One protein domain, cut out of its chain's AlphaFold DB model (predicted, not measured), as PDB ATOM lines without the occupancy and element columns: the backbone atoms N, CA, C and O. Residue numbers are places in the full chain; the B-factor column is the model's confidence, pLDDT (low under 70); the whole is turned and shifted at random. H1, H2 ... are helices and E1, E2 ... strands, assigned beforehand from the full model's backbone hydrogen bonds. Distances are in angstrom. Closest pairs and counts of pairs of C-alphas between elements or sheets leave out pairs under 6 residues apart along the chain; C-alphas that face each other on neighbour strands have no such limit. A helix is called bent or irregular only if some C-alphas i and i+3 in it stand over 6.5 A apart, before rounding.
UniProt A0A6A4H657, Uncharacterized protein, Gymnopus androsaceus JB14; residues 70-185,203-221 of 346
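What this domain is: This is residues 70 to 185 and 203 to 221 of the 346 residues of an uncharacterized protein of Gymnopus androsaceus JB14 (UniProt A0A6A4H657). Hairpin E1 E2 lies between helices H1 and H3a, with H2 at one end; H3b reaches out from this head, H4 alongside. Find 135 printed residues, mostly helix by class, with H1 E1 E2 H2 H3 H4 in order. It is only just loose, close to extended: radius of gyration of the C-alphas 21.0 A, spans 70 by 36 by 26 A.

How they stand to each other: Past H1, residues 70 to 94, find hairpin E1, residues 99 to 102, and E2, residues 114 to 117, with N 100 2.9 A from O 116. H3, residues 134 to 181, assigned as one helix by hydrogen bonds, is bent, C-alphas 146 and 149 9.4 A apart. H4, residues 203 to 214, touches residues 160 to 171 alone of arm H3b, at a shallow tilt of 27 degrees.

Where its parts are: Find C-alpha 70 at (164.644, 210.669, 179.069) and C-alpha 181, ending H3b, at (141.553, 163.142, 183.550); H2 holds residues 120 to 130.

The domain as a whole: Residues 186 to 202 are cut out, a 37.0 A gap; residues 151 and 184 to 185 are under pLDDT 70.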
ATOM      1  N   ALA A  70     165.696 210.537 180.088       80.81
ATOM      2  CA  ALA A  70     164.644 210.669 179.069       80.81
ATOM      3  C   ALA A  70     165.107 211.493 177.855       80.81
ATOM      4  O   ALA A  70     164.907 211.092 176.707       80.81
ATOM      5  N   ALA A  71     165.755 212.634 178.104       83.69
ATOM      6  CA  ALA A  71     166.296 213.476 177.041       83.69
ATOM      7  C   ALA A  71     167.514 212.822 176.367       83.69
ATOM      8  O   ALA A  71     167.632 212.884 175.143       83.69
ATOM      9  N   ALA A  72     168.380 212.162 177.144       83.81
ATOM     10  CA  ALA A  72     169.519 211.416 176.620       83.81
ATOM     11  C   ALA A  72     169.066 210.232 175.760       83.81
ATOM     12  O   ALA A  72     169.559 210.086 174.646       83.81
ATOM     13  N   ALA A  73     168.073 209.455 176.206       85.81
ATOM     14  CA  ALA A  73     167.510 208.364 175.413       85.81
ATOM     15  C   ALA A  73     166.911 208.884 174.102       85.81
ATOM     16  O   ALA A  73     167.205 208.351 173.037       85.81
ATOM     17  N   GLN A  74     166.125 209.966 174.142       89.88
ATOM     18  CA  GLN A  74     165.572 210.552 172.920       89.88
ATOM     19  C   GLN A  74     166.675 211.035 171.964       89.88
ATOM     20  O   GLN A  74     166.584 210.819 170.754       89.88
ATOM     21  N   TYR A  75     167.719 211.678 172.489       90.88
ATOM     22  CA  TYR A  75     168.862 212.113 171.692       90.88
ATOM     23  C   TYR A  75     169.603 210.929 171.062       90.88
ATOM     24  O   TYR A  75     169.962 210.989 169.884       90.88
ATOM     25  N   LEU A  76     169.786 209.852 171.827       90.94
ATOM     26  CA  LEU A  76     170.383 208.612 171.356       90.94
ATOM     27  C   LEU A  76     169.580 208.035 170.191       90.94
ATOM     28  O   LEU A  76     170.149 207.830 169.126       90.94
ATOM     29  N   PHE A  77     168.261 207.872 170.342       93.75
ATOM     30  CA  PHE A  77     167.394 207.358 169.276       93.75
ATOM     31  C   PHE A  77     167.485 208.193 167.995       93.75
ATOM     32  O   PHE A  77     167.739 207.645 166.925       93.75
ATOM     33  N   LEU A  78     167.349 209.519 168.100       95.31
ATOM     34  CA  LEU A  78     167.406 210.416 166.939       95.31
ATOM     35  C   LEU A  78     168.779 210.415 166.254       95.31
ATOM     36  O   LEU A  78     168.876 210.591 165.039       95.31
ATOM     37  N   THR A  79     169.854 210.267 167.026       96.62
ATOM     38  CA  THR A  79     171.212 210.208 166.476       96.62
ATOM     39  C   THR A  79     171.450 208.869 165.790       96.62
ATOM     40  O   THR A  79     171.932 208.845 164.658       96.62
ATOM     41  N   SER A  80     171.059 207.767 166.428       97.00
ATOM     42  CA  SER A  80     171.204 206.421 165.879       97.00
ATOM     43  C   SER A  80     170.383 206.219 164.603       97.00
ATOM     44  O   SER A  80     170.897 205.643 163.650       97.00
ATOM     45  N   GLU A  81     169.175 206.786 164.520       97.25
ATOM     46  CA  GLU A  81     168.345 206.771 163.305       97.25
ATOM     47  C   GLU A  81     169.051 207.460 162.123       97.25
ATOM     48  O   GLU A  81     169.133 206.911 161.025       97.25
ATOM     49  N   ARG A  82     169.685 208.619 162.350       97.94
ATOM     50  CA  ARG A  82     170.475 209.308 161.308       97.94
ATOM     51  C   ARG A  82     171.693 208.501 160.856       97.94
ATOM     52  O   ARG A  82     172.081 208.558 159.682       97.94
ATOM     53  N   ILE A  83     172.329 207.779 161.779       98.25
ATOM     54  CA  ILE A  83     173.441 206.883 161.448       98.25
ATOM     55  C   ILE A  83     172.912 205.714 160.612       98.25
ATOM     56  O   ILE A  83     173.478 205.440 159.554       98.25
ATOM     57  N   GLN A  84     171.794 205.097 161.005       98.00
ATOM     58  CA  GLN A  84     171.141 204.029 160.246       98.00
ATOM     59  C   GLN A  84     170.801 204.469 158.817       98.00
ATOM     60  O   GLN A  84     171.123 203.753 157.868       98.00
ATOM     61  N   GLU A  85     170.213 205.651 158.621       98.12
ATOM     62  CA  GLU A  85     169.933 206.190 157.280       98.12
ATOM     63  C   GLU A  85     171.211 206.337 156.442       98.12
ATOM     64  O   GLU A  85     171.220 206.134 155.225       98.12
ATOM     65  N   THR A  86     172.318 206.707 157.080       98.44
ATOM     66  CA  THR A  86     173.606 206.866 156.404       98.44
ATOM     67  C   THR A  86     174.208 205.516 156.024       98.44
ATOM     68  O   THR A  86     174.632 205.363 154.880       98.44
ATOM     69  N   LEU A  87     174.156 204.523 156.916       98.38
ATOM     70  CA  LEU A  87     174.571 203.146 156.633       98.38
ATOM     71  C   LEU A  87     173.707 202.504 155.542       98.38
ATOM     72  O   LEU A  87     174.224 201.862 154.634       98.38
ATOM     73  N   THR A  88     172.399 202.756 155.557       98.00
ATOM     74  CA  THR A  88     171.471 202.265 154.528       98.00
ATOM     75  C   THR A  88     171.805 202.860 153.158       98.00
ATOM     76  O   THR A  88     171.858 202.150 152.158       98.00
ATOM     77  N   ARG A  89     172.103 204.166 153.094       97.81
ATOM     78  CA  ARG A  89     172.562 204.807 151.848       97.81
ATOM     79  C   ARG A  89     173.913 204.269 151.377       97.81
ATOM     80  O   ARG A  89     174.134 204.215 150.169       97.81
ATOM     81  N   LEU A  90     174.800 203.904 152.302       97.81
ATOM     82  CA  LEU A  90     176.088 203.283 151.995       97.81
ATOM     83  C   LEU A  90     175.881 201.917 151.328       97.81
ATOM     84  O   LEU A  90     176.392 201.692 150.233       97.81
ATOM     85  N   ASN A  91     175.035 201.078 151.931       97.81
ATOM     86  CA  ASN A  91     174.639 199.778 151.396       97.81
ATOM     87  C   ASN A  91     174.022 199.905 149.998       97.81
ATOM     88  O   ASN A  91     174.457 199.238 149.067       97.81
ATOM     89  N   MET A  92     173.093 200.844 149.799       97.19
ATOM     90  CA  MET A  92     172.468 201.058 148.487       97.19
ATOM     91  C   MET A  92     173.458 201.480 147.391       97.19
ATOM     92  O   MET A  92     173.211 201.210 146.219       97.19
ATOM     93  N   ARG A  93     174.548 202.181 147.737       98.12
ATOM     94  CA  ARG A  93     175.523 202.684 146.755       98.12
ATOM     95  C   ARG A  93     176.667 201.717 146.484       98.12
ATOM     96  O   ARG A  93     177.134 201.669 145.353       98.12
ATOM     97  N   MET A  94     177.143 201.016 147.509       98.25
ATOM     98  CA  MET A  94     178.355 200.190 147.427       98.25
ATOM     99  C   MET A  94     178.095 198.701 147.654       98.25
ATOM    100  O   MET A  94     178.949 197.882 147.340       98.25
ATOM    101  N   GLY A  95     176.912 198.329 148.144       97.19
ATOM    102  CA  GLY A  95     176.605 196.959 148.554       97.19
ATOM    103  C   GLY A  95     177.218 196.571 149.902       97.19
ATOM    104  O   GLY A  95     177.202 195.391 150.246       97.19
ATOM    105  N   ASP A  96     177.752 197.538 150.656       97.94
ATOM    106  CA  ASP A  96     178.385 197.295 151.951       97.94
ATOM    107  C   ASP A  96     177.345 196.941 153.018       97.94
ATOM    108  O   ASP A  96     176.360 197.653 153.226       97.94
ATOM    109  N   GLU A  97     177.586 195.842 153.725       98.00
ATOM    110  CA  GLU A  97     176.740 195.374 154.819       98.00
ATOM    111  C   GLU A  97     177.302 195.846 156.166       98.00
ATOM    112  O   GLU A  97     178.485 195.660 156.453       98.00
ATOM    113  N   ALA A  98     176.457 196.441 157.007       97.88
ATOM    114  CA  ALA A  98     176.828 196.952 158.318       97.88
ATOM    115  C   ALA A  98     175.841 196.513 159.409       97.88
ATOM    116  O   ALA A  98     174.630 196.403 159.194       97.88
ATOM    117  N   LEU A  99     176.397 196.306 160.603       98.00
ATOM    118  CA  LEU A  99     175.699 196.022 161.853       98.00
ATOM    119  C   LEU A  99     176.056 197.123 162.852       98.00
ATOM    120  O   LEU A  99     177.232 197.311 163.160       98.00
ATOM    121  N   LEU A 100     175.055 197.849 163.345       98.06
ATOM    122  CA  LEU A 100     175.228 198.893 164.348       98.06
ATOM    123  C   LEU A 100     174.573 198.465 165.658       98.06
ATOM    124  O   LEU A 100     173.366 198.230 165.705       98.06
ATOM    125  N   PHE A 101     175.371 198.457 166.721       97.38
ATOM    126  CA  PHE A 101     174.901 198.347 168.094       97.38
ATOM    127  C   PHE A 101     175.204 199.640 168.840       97.38
ATOM    128  O   PHE A 101     176.323 200.152 168.775       97.38
ATOM    129  N   VAL A 102     174.220 200.147 169.575       96.44
ATOM    130  CA  VAL A 102     174.400 201.280 170.480       96.44
ATOM    131  C   VAL A 102     173.849 200.886 171.843       96.44
ATOM    132  O   VAL A 102     172.652 200.636 171.990       96.44
ATOM    133  N   THR A 103     174.749 200.793 172.816       94.19
ATOM    134  CA  THR A 103     174.490 200.312 174.179       94.19
ATOM    135  C   THR A 103     174.725 201.423 175.194       94.19
ATOM    136  O   THR A 103     175.496 202.354 174.939       94.19
ATOM    137  N   SER A 104     174.096 201.314 176.361       88.75
ATOM    138  CA  SER A 104     174.379 202.209 177.482       88.75
ATOM    139  C   SER A 104     175.662 201.771 178.179       88.75
ATOM    140  O   SER A 104     175.912 200.582 178.343       88.75
ATOM    141  N   SER A 105     176.467 202.720 178.651       85.81
ATOM    142  CA  SER A 105     177.549 202.425 179.599       85.81
ATOM    143  C   SER A 105     177.121 202.623 181.057       85.81
ATOM    144  O   SER A 105     177.934 202.446 181.957       85.81
ATOM    145  N   SER A 106     175.879 203.056 181.307       83.94
ATOM    146  CA  SER A 106     175.396 203.406 182.645       83.94
ATOM    147  C   SER A 106     174.250 202.503 183.094       83.94
ATOM    148  O   SER A 106     173.241 202.371 182.398       83.94
ATOM    149  N   LEU A 107     174.395 201.954 184.307       77.88
ATOM    150  CA  LEU A 107     173.367 201.208 185.047       77.88
ATOM    151  C   LEU A 107     172.117 202.050 185.330       77.88
ATOM    152  O   LEU A 107     171.004 201.530 185.341       77.88
ATOM    153  N   GLU A 108     172.293 203.352 185.551       79.81
ATOM    154  CA  GLU A 108     171.206 204.257 185.944       79.81
ATOM    155  C   GLU A 108     170.247 204.555 184.786       79.81
ATOM    156  O   GLU A 108     169.102 204.956 184.992       79.81
ATOM    157  N   GLN A 109     170.712 204.356 183.552       75.56
ATOM    158  CA  GLN A 109     169.971 204.633 182.328       75.56
ATOM    159  C   GLN A 109     169.891 203.366 181.479       75.56
ATOM    160  O   GLN A 109     170.383 203.319 180.349       75.56
ATOM    161  N   SER A 110     169.258 202.331 182.038       72.62
ATOM    162  CA  SER A 110     168.918 201.129 181.280       72.62
ATOM    163  C   SER A 110     167.852 201.478 180.241       72.62
ATOM    164  O   SER A 110     166.701 201.781 180.561       72.62
ATOM    165  N   HIS A 111     168.257 201.477 178.979       86.62
ATOM    166  CA  HIS A 111     167.371 201.543 177.828       86.62
ATOM    167  C   HIS A 111     167.648 200.322 176.958       86.62
ATOM    168  O   HIS A 111     168.748 199.778 176.975       86.62
ATOM    169  N   LYS A 112     166.644 199.878 176.195       89.44
ATOM    170  CA  LYS A 112     166.843 198.789 175.237       89.44
ATOM    171  C   LYS A 112     167.952 199.204 174.252       89.44
ATOM    172  O   LYS A 112     167.810 200.287 173.672       89.44
ATOM    173  N   PRO A 113     168.996 198.380 174.035       94.12
ATOM    174  CA  PRO A 113     170.031 198.670 173.052       94.12
ATOM    175  C   PRO A 113     169.419 198.974 171.692       94.12
ATOM    176  O   PRO A 113     168.460 198.322 171.266       94.12
ATOM    177  N   TYR A 114     169.967 199.973 171.013       96.50
ATOM    178  CA  TYR A 114     169.555 200.280 169.655       96.50
ATOM    179  C   TYR A 114     170.343 199.408 168.681       96.50
ATOM    180  O   TYR A 114     171.569 199.301 168.768       96.50
ATOM    181  N   ILE A 115     169.619 198.792 167.754       97.50
ATOM    182  CA  ILE A 115     170.148 197.818 166.808       97.50
ATOM    183  C   ILE A 115     169.672 198.228 165.428       97.50
ATOM    184  O   ILE A 115     168.479 198.461 165.222       97.50
ATOM    185  N   ALA A 116     170.599 198.296 164.484       97.94
ATOM    186  CA  ALA A 116     170.269 198.493 163.085       97.94
ATOM    187  C   ALA A 116     171.157 197.618 162.202       97.94
ATOM    188  O   ALA A 116     172.375 197.562 162.381       97.94
ATOM    189  N   THR A 117     170.537 196.973 161.221       98.00
ATOM    190  CA  THR A 117     171.214 196.237 160.153       98.00
ATOM    191  C   THR A 117     170.884 196.870 158.811       98.00
ATOM    192  O   THR A 117     169.801 197.424 158.615       98.00
ATOM    193  N   THR A 118     171.840 196.844 157.885       97.75
ATOM    194  CA  THR A 118     171.628 197.360 156.522       97.75
ATOM    195  C   THR A 118     170.928 196.364 155.606       97.75
ATOM    196  O   THR A 118     170.341 196.775 154.607       97.75
ATOM    197  N   GLY A 119     170.977 195.069 155.930       95.75
ATOM    198  CA  GLY A 119     170.445 194.006 155.090       95.75
ATOM    199  C   GLY A 119     170.362 192.643 155.794       95.75
ATOM    200  O   GLY A 119     171.012 192.415 156.816       95.75
ATOM    201  N   PRO A 120     169.598 191.690 155.225       96.81
ATOM    202  CA  PRO A 120     169.298 190.392 155.849       96.81
ATOM    203  C   PRO A 120     170.493 189.429 155.883       96.81
ATOM    204  O   PRO A 120     170.459 188.392 156.555       96.81
ATOM    205  N   ARG A 121     171.565 189.734 155.136       97.44
ATOM    206  CA  ARG A 121     172.806 188.946 155.158       97.44
ATOM    207  C   ARG A 121     173.484 189.029 156.519       97.44
ATOM    208  O   ARG A 121     173.997 188.017 156.989       97.44
ATOM    209  N   VAL A 122     173.431 190.196 157.156       97.19
ATOM    210  CA  VAL A 122     173.957 190.420 158.506       97.19
ATOM    211  C   VAL A 122     173.186 189.580 159.524       97.19
ATOM    212  O   VAL A 122     173.795 188.841 160.292       97.19
ATOM    213  N   ASP A 123     171.853 189.600 159.462       96.31
ATOM    214  CA  ASP A 123     171.007 188.797 160.356       96.31
ATOM    215  C   ASP A 123     171.290 187.299 160.184       96.31
ATOM    216  O   ASP A 123     171.449 186.557 161.157       96.31
ATOM    217  N   SER A 124     171.430 186.858 158.930       97.25
ATOM    218  CA  SER A 124     171.786 185.475 158.598       97.25
ATOM    219  C   SER A 124     173.173 185.093 159.114       97.25
ATOM    220  O   SER A 124     173.364 183.958 159.547       97.25
ATOM    221  N   PHE A 125     174.141 186.012 159.068       97.50
ATOM    222  CA  PHE A 125     175.476 185.799 159.618       97.50
ATOM    223  C   PHE A 125     175.414 185.609 161.137       97.50
ATOM    224  O   PHE A 125     175.934 184.613 161.639       97.50
ATOM    225  N   CYS A 126     174.717 186.489 161.862       96.44
ATOM    226  CA  CYS A 126     174.531 186.343 163.306       96.44
ATOM    227  C   CYS A 126     173.860 185.000 163.647       96.44
ATOM    228  O   CYS A 126     174.389 184.227 164.448       96.44
ATOM    229  N   ALA A 127     172.763 184.658 162.966       93.88
ATOM    230  CA  ALA A 127     172.026 183.428 163.241       93.88
ATOM    231  C   ALA A 127     172.824 182.154 162.909       93.88
ATOM    232  O   ALA A 127     172.769 181.183 163.658       93.88
ATOM    233  N   LYS A 128     173.572 182.130 161.797       94.44
ATOM    234  CA  LYS A 128     174.279 180.920 161.341       94.44
ATOM    235  C   LYS A 128     175.666 180.763 161.956       94.44
ATOM    236  O   LYS A 128     176.041 179.649 162.309       94.44
ATOM    237  N   VAL A 129     176.430 181.851 162.061       96.94
ATOM    238  CA  VAL A 129     177.827 181.825 162.524       96.94
ATOM    239  C   VAL A 129     177.894 182.003 164.033       96.94
ATOM    240  O   VAL A 129     178.523 181.200 164.715       96.94
ATOM    241  N   LEU A 130     177.208 183.019 164.566       94.25
ATOM    242  CA  LEU A 130     177.218 183.295 166.006       94.25
ATOM    243  C   LEU A 130     176.190 182.461 166.776       94.25
ATOM    244  O   LEU A 130     176.259 182.417 168.001       94.25
ATOM    245  N   LYS A 131     175.253 181.802 166.075       94.81
ATOM    246  CA  LYS A 131     174.111 181.081 166.667       94.81
ATOM    247  C   LYS A 131     173.286 181.971 167.602       94.81
ATOM    248  O   LYS A 131     172.759 181.507 168.608       94.81
ATOM    249  N   LEU A 132     173.213 183.263 167.283       92.94
ATOM    250  CA  LEU A 132     172.530 184.280 168.076       92.94
ATOM    251  C   LEU A 132     171.791 185.245 167.155       92.94
ATOM    252  O   LEU A 132     172.255 185.560 166.060       92.94
ATOM    253  N   ILE A 133     170.652 185.747 167.616       94.94
ATOM    254  CA  ILE A 133     169.945 186.841 166.944       94.94
ATOM    255  C   ILE A 133     170.695 188.151 167.268       94.94
ATOM    256  O   ILE A 133     171.246 188.261 168.368       94.94
ATOM    257  N   PRO A 134     170.751 189.153 166.364       96.25
ATOM    258  CA  PRO A 134     171.382 190.446 166.655       96.25
ATOM    259  C   PRO A 134     170.920 191.074 167.981       96.25
ATOM    260  O   PRO A 134     171.742 191.604 168.725       96.25
ATOM    261  N   ASP A 135     169.636 190.924 168.321       95.19
ATOM    262  CA  ASP A 135     169.057 191.314 169.611       95.19
ATOM    263  C   ASP A 135     169.801 190.702 170.804       95.19
ATOM    264  O   ASP A 135     170.222 191.435 171.700       95.19
ATOM    265  N   ASP A 136     170.060 189.395 170.787       91.94
ATOM    266  CA  ASP A 136     170.787 188.712 171.863       91.94
ATOM    267  C   ASP A 136     172.248 189.165 171.949       91.94
ATOM    268  O   ASP A 136     172.792 189.307 173.046       91.94
ATOM    269  N   VAL A 137     172.896 189.405 170.803       94.75
ATOM    270  CA  VAL A 137     174.274 189.921 170.757       94.75
ATOM    271  C   VAL A 137     174.334 191.316 171.376       94.75
ATOM    272  O   VAL A 137     175.181 191.568 172.231       94.75
ATOM    273  N   SER A 138     173.400 192.196 171.008       94.88
ATOM    274  CA  SER A 138     173.312 193.550 171.557       94.88
ATOM    275  C   SER A 138     173.046 193.544 173.065       94.88
ATOM    276  O   SER A 138     173.670 194.307 173.792       94.88
ATOM    277  N   ALA A 139     172.183 192.643 173.552       90.44
ATOM    278  CA  ALA A 139     171.855 192.525 174.965       90.44
ATOM    279  C   ALA A 139     173.049 192.004 175.775       90.44
ATOM    280  O   ALA A 139     173.309 192.487 176.875       90.44
ATOM    281  N   LYS A 140     173.815 191.050 175.224       90.12
ATOM    282  CA  LYS A 140     175.074 190.592 175.830       90.12
ATOM    283  C   LYS A 140     176.120 191.698 175.859       90.12
ATOM    284  O   LYS A 140     176.814 191.833 176.863       90.12
ATOM    285  N   MET A 141     176.221 192.482 174.788       92.31
ATOM    286  CA  MET A 141     177.139 193.614 174.727       92.31
ATOM    287  C   MET A 141     176.743 194.704 175.728       92.31
ATOM    288  O   MET A 141     177.600 195.181 176.457       92.31
ATOM    289  N   ASP A 142     175.460 195.044 175.838       90.75
ATOM    290  CA  ASP A 142     174.960 196.017 176.817       90.75
ATOM    291  C   ASP A 142     175.212 195.548 178.250       90.75
ATOM    292  O   ASP A 142     175.815 196.269 179.040       90.75
ATOM    293  N   ALA A 143     174.880 194.290 178.563       87.06
ATOM    294  CA  ALA A 143     175.197 193.699 179.858       87.06
ATOM    295  C   ALA A 143     176.701 193.787 180.157       87.06
ATOM    296  O   ALA A 143     177.082 194.225 181.242       87.06
ATOM    297  N   PHE A 144     177.556 193.445 179.191       89.56
ATOM    298  CA  PHE A 144     179.006 193.567 179.331       89.56
ATOM    299  C   PHE A 144     179.451 195.010 179.602       89.56
ATOM    300  O   PHE A 144     180.282 195.235 180.476       89.56
ATOM    301  N   MET A 145     178.897 195.998 178.900       88.75
ATOM    302  CA  MET A 145     179.268 197.407 179.081       88.75
ATOM    303  C   MET A 145     178.819 197.957 180.439       88.75
ATOM    304  O   MET A 145     179.513 198.774 181.035       88.75
ATOM    305  N   VAL A 146     177.676 197.489 180.937       86.06
ATOM    306  CA  VAL A 146     177.054 197.951 182.184       86.06
ATOM    307  C   VAL A 146     177.666 197.276 183.420       86.06
ATOM    308  O   VAL A 146     177.792 197.898 184.472       86.06
ATOM    309  N   THR A 147     178.040 196.000 183.315       84.69
ATOM    310  CA  THR A 147     178.421 195.161 184.472       84.69
ATOM    311  C   THR A 147     179.763 194.443 184.324       84.69
ATOM    312  O   THR A 147     180.179 193.720 185.228       84.69
ATOM    313  N   GLY A 148     180.447 194.612 183.193       86.62
ATOM    314  CA  GLY A 148     181.647 193.858 182.845       86.62
ATOM    315  C   GLY A 148     181.361 192.396 182.481       86.62
ATOM    316  O   GLY A 148     180.219 191.971 182.286       86.62
ATOM    317  N   ILE A 149     182.429 191.593 182.420       76.75
ATOM    318  CA  ILE A 149     182.359 190.140 182.157       76.75
ATOM    319  C   ILE A 149     181.449 189.437 183.177       76.75
ATOM    320  O   ILE A 149     180.714 188.511 182.829       76.75
ATOM    321  N   GLU A 150     181.464 189.899 184.432       74.38
ATOM    322  CA  GLU A 150     180.709 189.280 185.519       74.38
ATOM    323  C   GLU A 150     179.200 189.285 185.285       74.38
ATOM    324  O   GLU A 150     178.543 188.279 185.557       74.38
ATOM    325  N   GLY A 151     178.615 190.374 184.780       69.50
ATOM    326  CA  GLY A 151     177.164 190.385 184.613       69.50
ATOM    327  C   GLY A 151     176.674 189.664 183.363       69.50
ATOM    328  O   GLY A 151     175.530 189.215 183.366       69.50
ATOM    329  N   VAL A 152     177.527 189.402 182.365       72.56
ATOM    330  CA  VAL A 152     177.193 188.435 181.301       72.56
ATOM    331  C   VAL A 152     177.034 187.032 181.897       72.56
ATOM    332  O   VAL A 152     176.047 186.347 181.615       72.56
ATOM    333  N   ALA A 153     177.957 186.625 182.774       74.00
ATOM    334  CA  ALA A 153     177.885 185.336 183.460       74.00
ATOM    335  C   ALA A 153     176.681 185.260 184.416       74.00
ATOM    336  O   ALA A 153     175.927 184.284 184.376       74.00
ATOM    337  N   ARG A 154     176.438 186.304 185.225       77.19
ATOM    338  CA  ARG A 154     175.269 186.356 186.126       77.19
ATOM    339  C   ARG A 154     173.951 186.315 185.356       77.19
ATOM    340  O   ARG A 154     173.058 185.581 185.766       77.19
ATOM    341  N   ASN A 155     173.834 187.032 184.235       76.94
ATOM    342  CA  ASN A 155     172.630 187.011 183.401       76.94
ATOM    343  C   ASN A 155     172.378 185.607 182.827       76.94
ATOM    344  O   ASN A 155     171.265 185.096 182.920       76.94
ATOM    345  N   HIS A 156     173.421 184.928 182.336       79.69
ATOM    346  CA  HIS A 156     173.293 183.549 181.865       79.69
ATOM    347  C   HIS A 156     172.774 182.609 182.965       79.69
ATOM    348  O   HIS A 156     171.814 181.870 182.743       79.69
ATOM    349  N   VAL A 157     173.358 182.671 184.166       82.56
ATOM    350  CA  VAL A 157     172.915 181.867 185.318       82.56
ATOM    351  C   VAL A 157     171.482 182.220 185.723       82.56
ATOM    352  O   VAL A 157     170.676 181.326 185.961       82.56
ATOM    353  N   GLN A 158     171.127 183.504 185.758       87.81
ATOM    354  CA  GLN A 158     169.788 183.950 186.134       87.81
ATOM    355  C   GLN A 158     168.725 183.503 185.123       87.81
ATOM    356  O   GLN A 158     167.708 182.939 185.526       87.81
ATOM    357  N   ARG A 159     168.969 183.688 183.816       85.56
ATOM    358  CA  ARG A 159     168.092 183.197 182.738       85.56
ATOM    359  C   ARG A 159     167.921 181.686 182.832       85.56
ATOM    360  O   ARG A 159     166.808 181.184 182.715       85.56
ATOM    361  N   PHE A 160     169.009 180.973 183.100       88.81
ATOM    362  CA  PHE A 160     168.982 179.531 183.274       88.81
ATOM    363  C   PHE A 160     168.131 179.097 184.477       88.81
ATOM    364  O   PHE A 160     167.269 178.232 184.340       88.81
ATOM    365  N   LEU A 161     168.298 179.735 185.639       90.19
ATOM    366  CA  LEU A 161     167.490 179.459 186.832       90.19
ATOM    367  C   LEU A 161     166.004 179.765 186.609       90.19
ATOM    368  O   LEU A 161     165.144 178.978 187.010       90.19
ATOM    369  N   GLN A 162     165.695 180.874 185.935       91.00
ATOM    370  CA  GLN A 162     164.321 181.234 185.597       91.00
ATOM    371  C   GLN A 162     163.693 180.206 184.649       91.00
ATOM    372  O   GLN A 162     162.561 179.778 184.868       91.00
ATOM    373  N   LEU A 163     164.440 179.753 183.642       92.94
ATOM    374  CA  LEU A 163     163.983 178.722 182.719       92.94
ATOM    375  C   LEU A 163     163.740 177.385 183.435       92.94
ATOM    376  O   LEU A 163     162.699 176.771 183.217       92.94
ATOM    377  N   LYS A 164     164.622 176.976 184.360       91.94
ATOM    378  CA  LYS A 164     164.407 175.787 185.207       91.94
ATOM    379  C   LYS A 164     163.132 175.905 186.046       91.94
ATOM    380  O   LYS A 164     162.373 174.940 186.130       91.94
ATOM    381  N   SER A 165     162.882 177.074 186.636       93.31
ATOM    382  CA  SER A 165     161.655 177.345 187.397       93.31
ATOM    383  C   SER A 165     160.409 177.212 186.517       93.31
ATOM    384  O   SER A 165     159.481 176.481 186.862       93.31
ATOM    385  N   ASN A 166     160.424 177.837 185.336       94.00
ATOM    386  CA  ASN A 166     159.317 177.777 184.386       94.00
ATOM    387  C   ASN A 166     159.046 176.335 183.928       94.00
ATOM    388  O   ASN A 166     157.900 175.890 183.958       94.00
ATOM    389  N   ILE A 167     160.089 175.583 183.551       94.31
ATOM    390  CA  ILE A 167     159.975 174.167 183.167       94.31
ATOM    391  C   ILE A 167     159.342 173.359 184.300       94.31
ATOM    392  O   ILE A 167     158.388 172.630 184.056       94.31
ATOM    393  N   SER A 168     159.827 173.516 185.536       93.38
ATOM    394  CA  SER A 168     159.281 172.815 186.703       93.38
ATOM    395  C   SER A 168     157.784 173.088 186.890       93.38
ATOM    396  O   SER A 168     156.991 172.154 187.014       93.38
ATOM    397  N   GLN A 169     157.366 174.356 186.808       94.00
ATOM    398  CA  GLN A 169     155.951 174.732 186.886       94.00
ATOM    399  C   GLN A 169     155.120 174.097 185.765       94.00
ATOM    400  O   GLN A 169     154.039 173.570 186.025       94.00
ATOM    401  N   LEU A 170     155.632 174.101 184.532       94.25
ATOM    402  CA  LEU A 170     154.951 173.515 183.379       94.25
ATOM    403  C   LEU A 170     154.814 171.990 183.501       94.25
ATOM    404  O   LEU A 170     153.768 171.439 183.153       94.25
ATOM    405  N   VAL A 171     155.841 171.309 184.020       93.31
ATOM    406  CA  VAL A 171     155.808 169.869 184.317       93.31
ATOM    407  C   VAL A 171     154.712 169.578 185.339       93.31
ATOM    408  O   VAL A 171     153.833 168.764 185.061       93.31
ATOM    409  N   VAL A 172     154.698 170.285 186.475       92.31
ATOM    410  CA  VAL A 172     153.669 170.115 187.517       92.31
ATOM    411  C   VAL A 172     152.270 170.368 186.954       92.31
ATOM    412  O   VAL A 172     151.373 169.555 187.157       92.31
ATOM    413  N   GLN A 173     152.087 171.443 186.183       94.00
ATOM    414  CA  GLN A 173     150.804 171.773 185.564       94.00
ATOM    415  C   GLN A 173     150.331 170.669 184.609       94.00
ATOM    416  O   GLN A 173     149.161 170.279 184.624       94.00
ATOM    417  N   LYS A 174     151.219 170.140 183.761       93.44
ATOM    418  CA  LYS A 174     150.861 169.056 182.842       93.44
ATOM    419  C   LYS A 174     150.574 167.745 183.574       93.44
ATOM    420  O   LYS A 174     149.627 167.064 183.189       93.44
ATOM    421  N   LEU A 175     151.318 167.418 184.629       90.06
ATOM    422  CA  LEU A 175     151.046 166.248 185.470       90.06
ATOM    423  C   LEU A 175     149.679 166.361 186.157       90.06
ATOM    424  O   LEU A 175     148.883 165.428 186.083       90.06
ATOM    425  N   GLN A 176     149.352 167.528 186.718       90.06
ATOM    426  CA  GLN A 176     148.028 167.807 187.287       90.06
ATOM    427  C   GLN A 176     146.910 167.664 186.244       90.06
ATOM    428  O   GLN A 176     145.861 167.093 186.534       90.06
ATOM    429  N   ASN A 177     147.136 168.118 185.008       90.69
ATOM    430  CA  ASN A 177     146.168 167.964 183.916       90.69
ATOM    431  C   ASN A 177     145.937 166.499 183.517       90.69
ATOM    432  O   ASN A 177     144.821 166.137 183.139       90.69
ATOM    433  N   VAL A 178     146.972 165.654 183.575       89.06
ATOM    434  CA  VAL A 178     146.831 164.206 183.356       89.06
ATOM    435  C   VAL A 178     146.062 163.577 184.515       89.06
ATOM    436  O   VAL A 178     145.095 162.854 184.273       89.06
ATOM    437  N   GLN A 179     146.409 163.932 185.757       85.62
ATOM    438  CA  GLN A 179     145.738 163.433 186.956       85.62
ATOM    439  C   GLN A 179     144.248 163.798 186.980       85.62
ATOM    440  O   GLN A 179     143.418 162.952 187.283       85.62
ATOM    441  N   ALA A 180     143.880 165.020 186.582       86.25
ATOM    442  CA  ALA A 180     142.484 165.455 186.520       86.25
ATOM    443  C   ALA A 180     141.628 164.639 185.527       86.25
ATOM    444  O   ALA A 180     140.407 164.576 185.667       86.25
ATOM    445  N   ARG A 181     142.248 164.011 184.518       85.00
ATOM    446  CA  ARG A 181     141.553 163.142 183.550       85.00
ATOM    447  C   ARG A 181     141.403 161.710 184.056       85.00
ATOM    448  O   ARG A 181     140.439 161.036 183.698       85.00
ATOM    449  N   SER A 182     142.331 161.244 184.882       78.56
ATOM    450  CA  SER A 182     142.305 159.913 185.481       78.56
ATOM    451  C   SER A 182     141.564 159.950 186.823       78.56
ATOM    452  O   SER A 182     142.057 160.529 187.781       78.56
ATOM    453  N   ARG A 183     140.391 159.311 186.943       78.75
ATOM    454  CA  ARG A 183     139.637 159.193 188.217       78.75
ATOM    455  C   ARG A 183     140.299 158.242 189.233       78.75
ATOM    456  O   ARG A 183     139.611 157.439 189.860       78.75
ATOM    457  N   PHE A 184     141.619 158.265 189.358       61.38
ATOM    458  CA  PHE A 184     142.332 157.409 190.296       61.38
ATOM    459  C   PHE A 184     142.579 158.131 191.626       61.38
ATOM    460  O   PHE A 184     142.752 159.353 191.636       61.38
ATOM    461  N   PRO A 185     142.557 157.387 192.747       61.53
ATOM    462  CA  PRO A 185     142.845 157.935 194.058       61.53
ATOM    463  C   PRO A 185     144.251 158.537 194.089       61.53
ATOM    464  O   PRO A 185     145.179 158.040 193.455       61.53
ATOM    465  N   LEU A 203     172.088 175.512 178.977       83.06
ATOM    466  CA  LEU A 203     170.948 176.397 178.688       83.06
ATOM    467  C   LEU A 203     170.191 175.957 177.425       83.06
ATOM    468  O   LEU A 203     168.966 175.977 177.412       83.06
ATOM    469  N   ALA A 204     170.915 175.498 176.400       81.38
ATOM    470  CA  ALA A 204     170.327 175.005 175.158       81.38
ATOM    471  C   ALA A 204     169.428 173.770 175.369       81.38
ATOM    472  O   ALA A 204     168.368 173.672 174.757       81.38
ATOM    473  N   GLU A 205     169.812 172.849 176.259       87.19
ATOM    474  CA  GLU A 205     169.001 171.670 176.596       87.19
ATOM    475  C   GLU A 205     167.734 172.077 177.346       87.19
ATOM    476  O   GLU A 205     166.649 171.582 177.046       87.19
ATOM    477  N   ALA A 206     167.854 173.028 178.278       89.81
ATOM    478  CA  ALA A 206     166.705 173.578 178.986       89.81
ATOM    479  C   ALA A 206     165.744 174.305 178.026       89.81
ATOM    480  O   ALA A 206     164.532 174.131 178.128       89.81
ATOM    481  N   GLU A 207     166.247 175.075 177.057       90.31
ATOM    482  CA  GLU A 207     165.406 175.740 176.050       90.31
ATOM    483  C   GLU A 207     164.723 174.732 175.124       90.31
ATOM    484  O   GLU A 207     163.531 174.864 174.839       90.31
ATOM    485  N   MET A 208     165.437 173.688 174.701       89.94
ATOM    486  CA  MET A 208     164.864 172.590 173.926       89.94
ATOM    487  C   MET A 208     163.752 171.873 174.705       89.94
ATOM    488  O   MET A 208     162.685 171.635 174.143       89.94
ATOM    489  N   LEU A 209     163.967 171.580 175.992       92.25
ATOM    490  CA  LEU A 209     162.968 170.956 176.862       92.25
ATOM    491  C   LEU A 209     161.756 171.867 177.090       92.25
ATOM    492  O   LEU A 209     160.613 171.420 177.048       92.25
ATOM    493  N   TRP A 210     161.980 173.163 177.305       94.44
ATOM    494  CA  TRP A 210     160.900 174.139 177.409       94.44
ATOM    495  C   TRP A 210     160.066 174.188 176.125       94.44
ATOM    496  O   TRP A 210     158.838 174.109 176.181       94.44
ATOM    497  N   ASN A 211     160.716 174.265 174.963       93.44
ATOM    498  CA  ASN A 211     160.046 174.285 173.664       93.44
ATOM    499  C   ASN A 211     159.298 172.971 173.391       93.44
ATOM    500  O   ASN A 211     158.167 173.001 172.909       93.44
ATOM    501  N   SER A 212     159.870 171.818 173.743       94.19
ATOM    502  CA  SER A 212     159.215 170.520 173.563       94.19
ATOM    503  C   SER A 212     157.979 170.381 174.460       94.19
ATOM    504  O   SER A 212     156.921 169.983 173.970       94.19
ATOM    505  N   LEU A 213     158.057 170.809 175.726       93.50
ATOM    506  CA  LEU A 213     156.938 170.783 176.672       93.50
ATOM    507  C   LEU A 213     155.853 171.817 176.354       93.50
ATOM    508  O   LEU A 213     154.672 171.531 176.544       93.50
ATOM    509  N   THR A 214     156.211 173.017 175.906       94.12
ATOM    510  CA  THR A 214     155.224 174.042 175.514       94.12
ATOM    511  C   THR A 214     154.562 173.707 174.187       94.12
ATOM    512  O   THR A 214     153.369 173.959 174.011       94.12
ATOM    513  N   SER A 215     155.300 173.077 173.272       92.94
ATOM    514  CA  SER A 215     154.709 172.503 172.073       92.94
ATOM    515  C   SER A 215     153.767 171.345 172.425       92.94
ATOM    516  O   SER A 215     153.902 170.660 173.442       92.94
ATOM    517  N   VAL A 216     152.807 171.078 171.542       86.38
ATOM    518  CA  VAL A 216     151.884 169.938 171.683       86.38
ATOM    519  C   VAL A 216     152.578 168.604 171.343       86.38
ATOM    520  O   VAL A 216     151.959 167.549 171.399       86.38
ATOM    521  N   THR A 217     153.874 168.622 171.002       90.00
ATOM    522  CA  THR A 217     154.615 167.420 170.583       90.00
ATOM    523  C   THR A 217     154.953 166.496 171.748       90.00
ATOM    524  O   THR A 217     154.949 165.280 171.579       90.00
ATOM    525  N   THR A 218     155.190 167.050 172.942       90.69
ATOM    526  CA  THR A 218     155.562 166.266 174.126       90.69
ATOM    527  C   THR A 218     154.393 166.190 175.102       90.69
ATOM    528  O   THR A 218     153.868 167.208 175.576       90.69
ATOM    529  N   HIS A 219     153.984 164.964 175.417       90.00
ATOM    530  CA  HIS A 219     152.923 164.664 176.369       90.00
ATOM    531  C   HIS A 219     153.447 163.732 177.458       90.00
ATOM    532  O   HIS A 219     154.290 162.876 177.210       90.00
ATOM    533  N   PHE A 220     152.935 163.912 178.673       90.75
ATOM    534  CA  PHE A 220     153.167 162.950 179.737       90.75
ATOM    535  C   PHE A 220     152.282 161.741 179.475       90.75
ATOM    536  O   PHE A 220     151.066 161.875 179.320       90.75
ATOM    537  N   TYR A 221     152.916 160.580 179.391       88.12
ATOM    538  CA  TYR A 221     152.234 159.309 179.269       88.12
ATOM    539  C   TYR A 221     152.050 158.706 180.659       88.12
ATOM    540  O   TYR A 221     152.988 158.653 181.454       88.12
TER     541      TYR A 221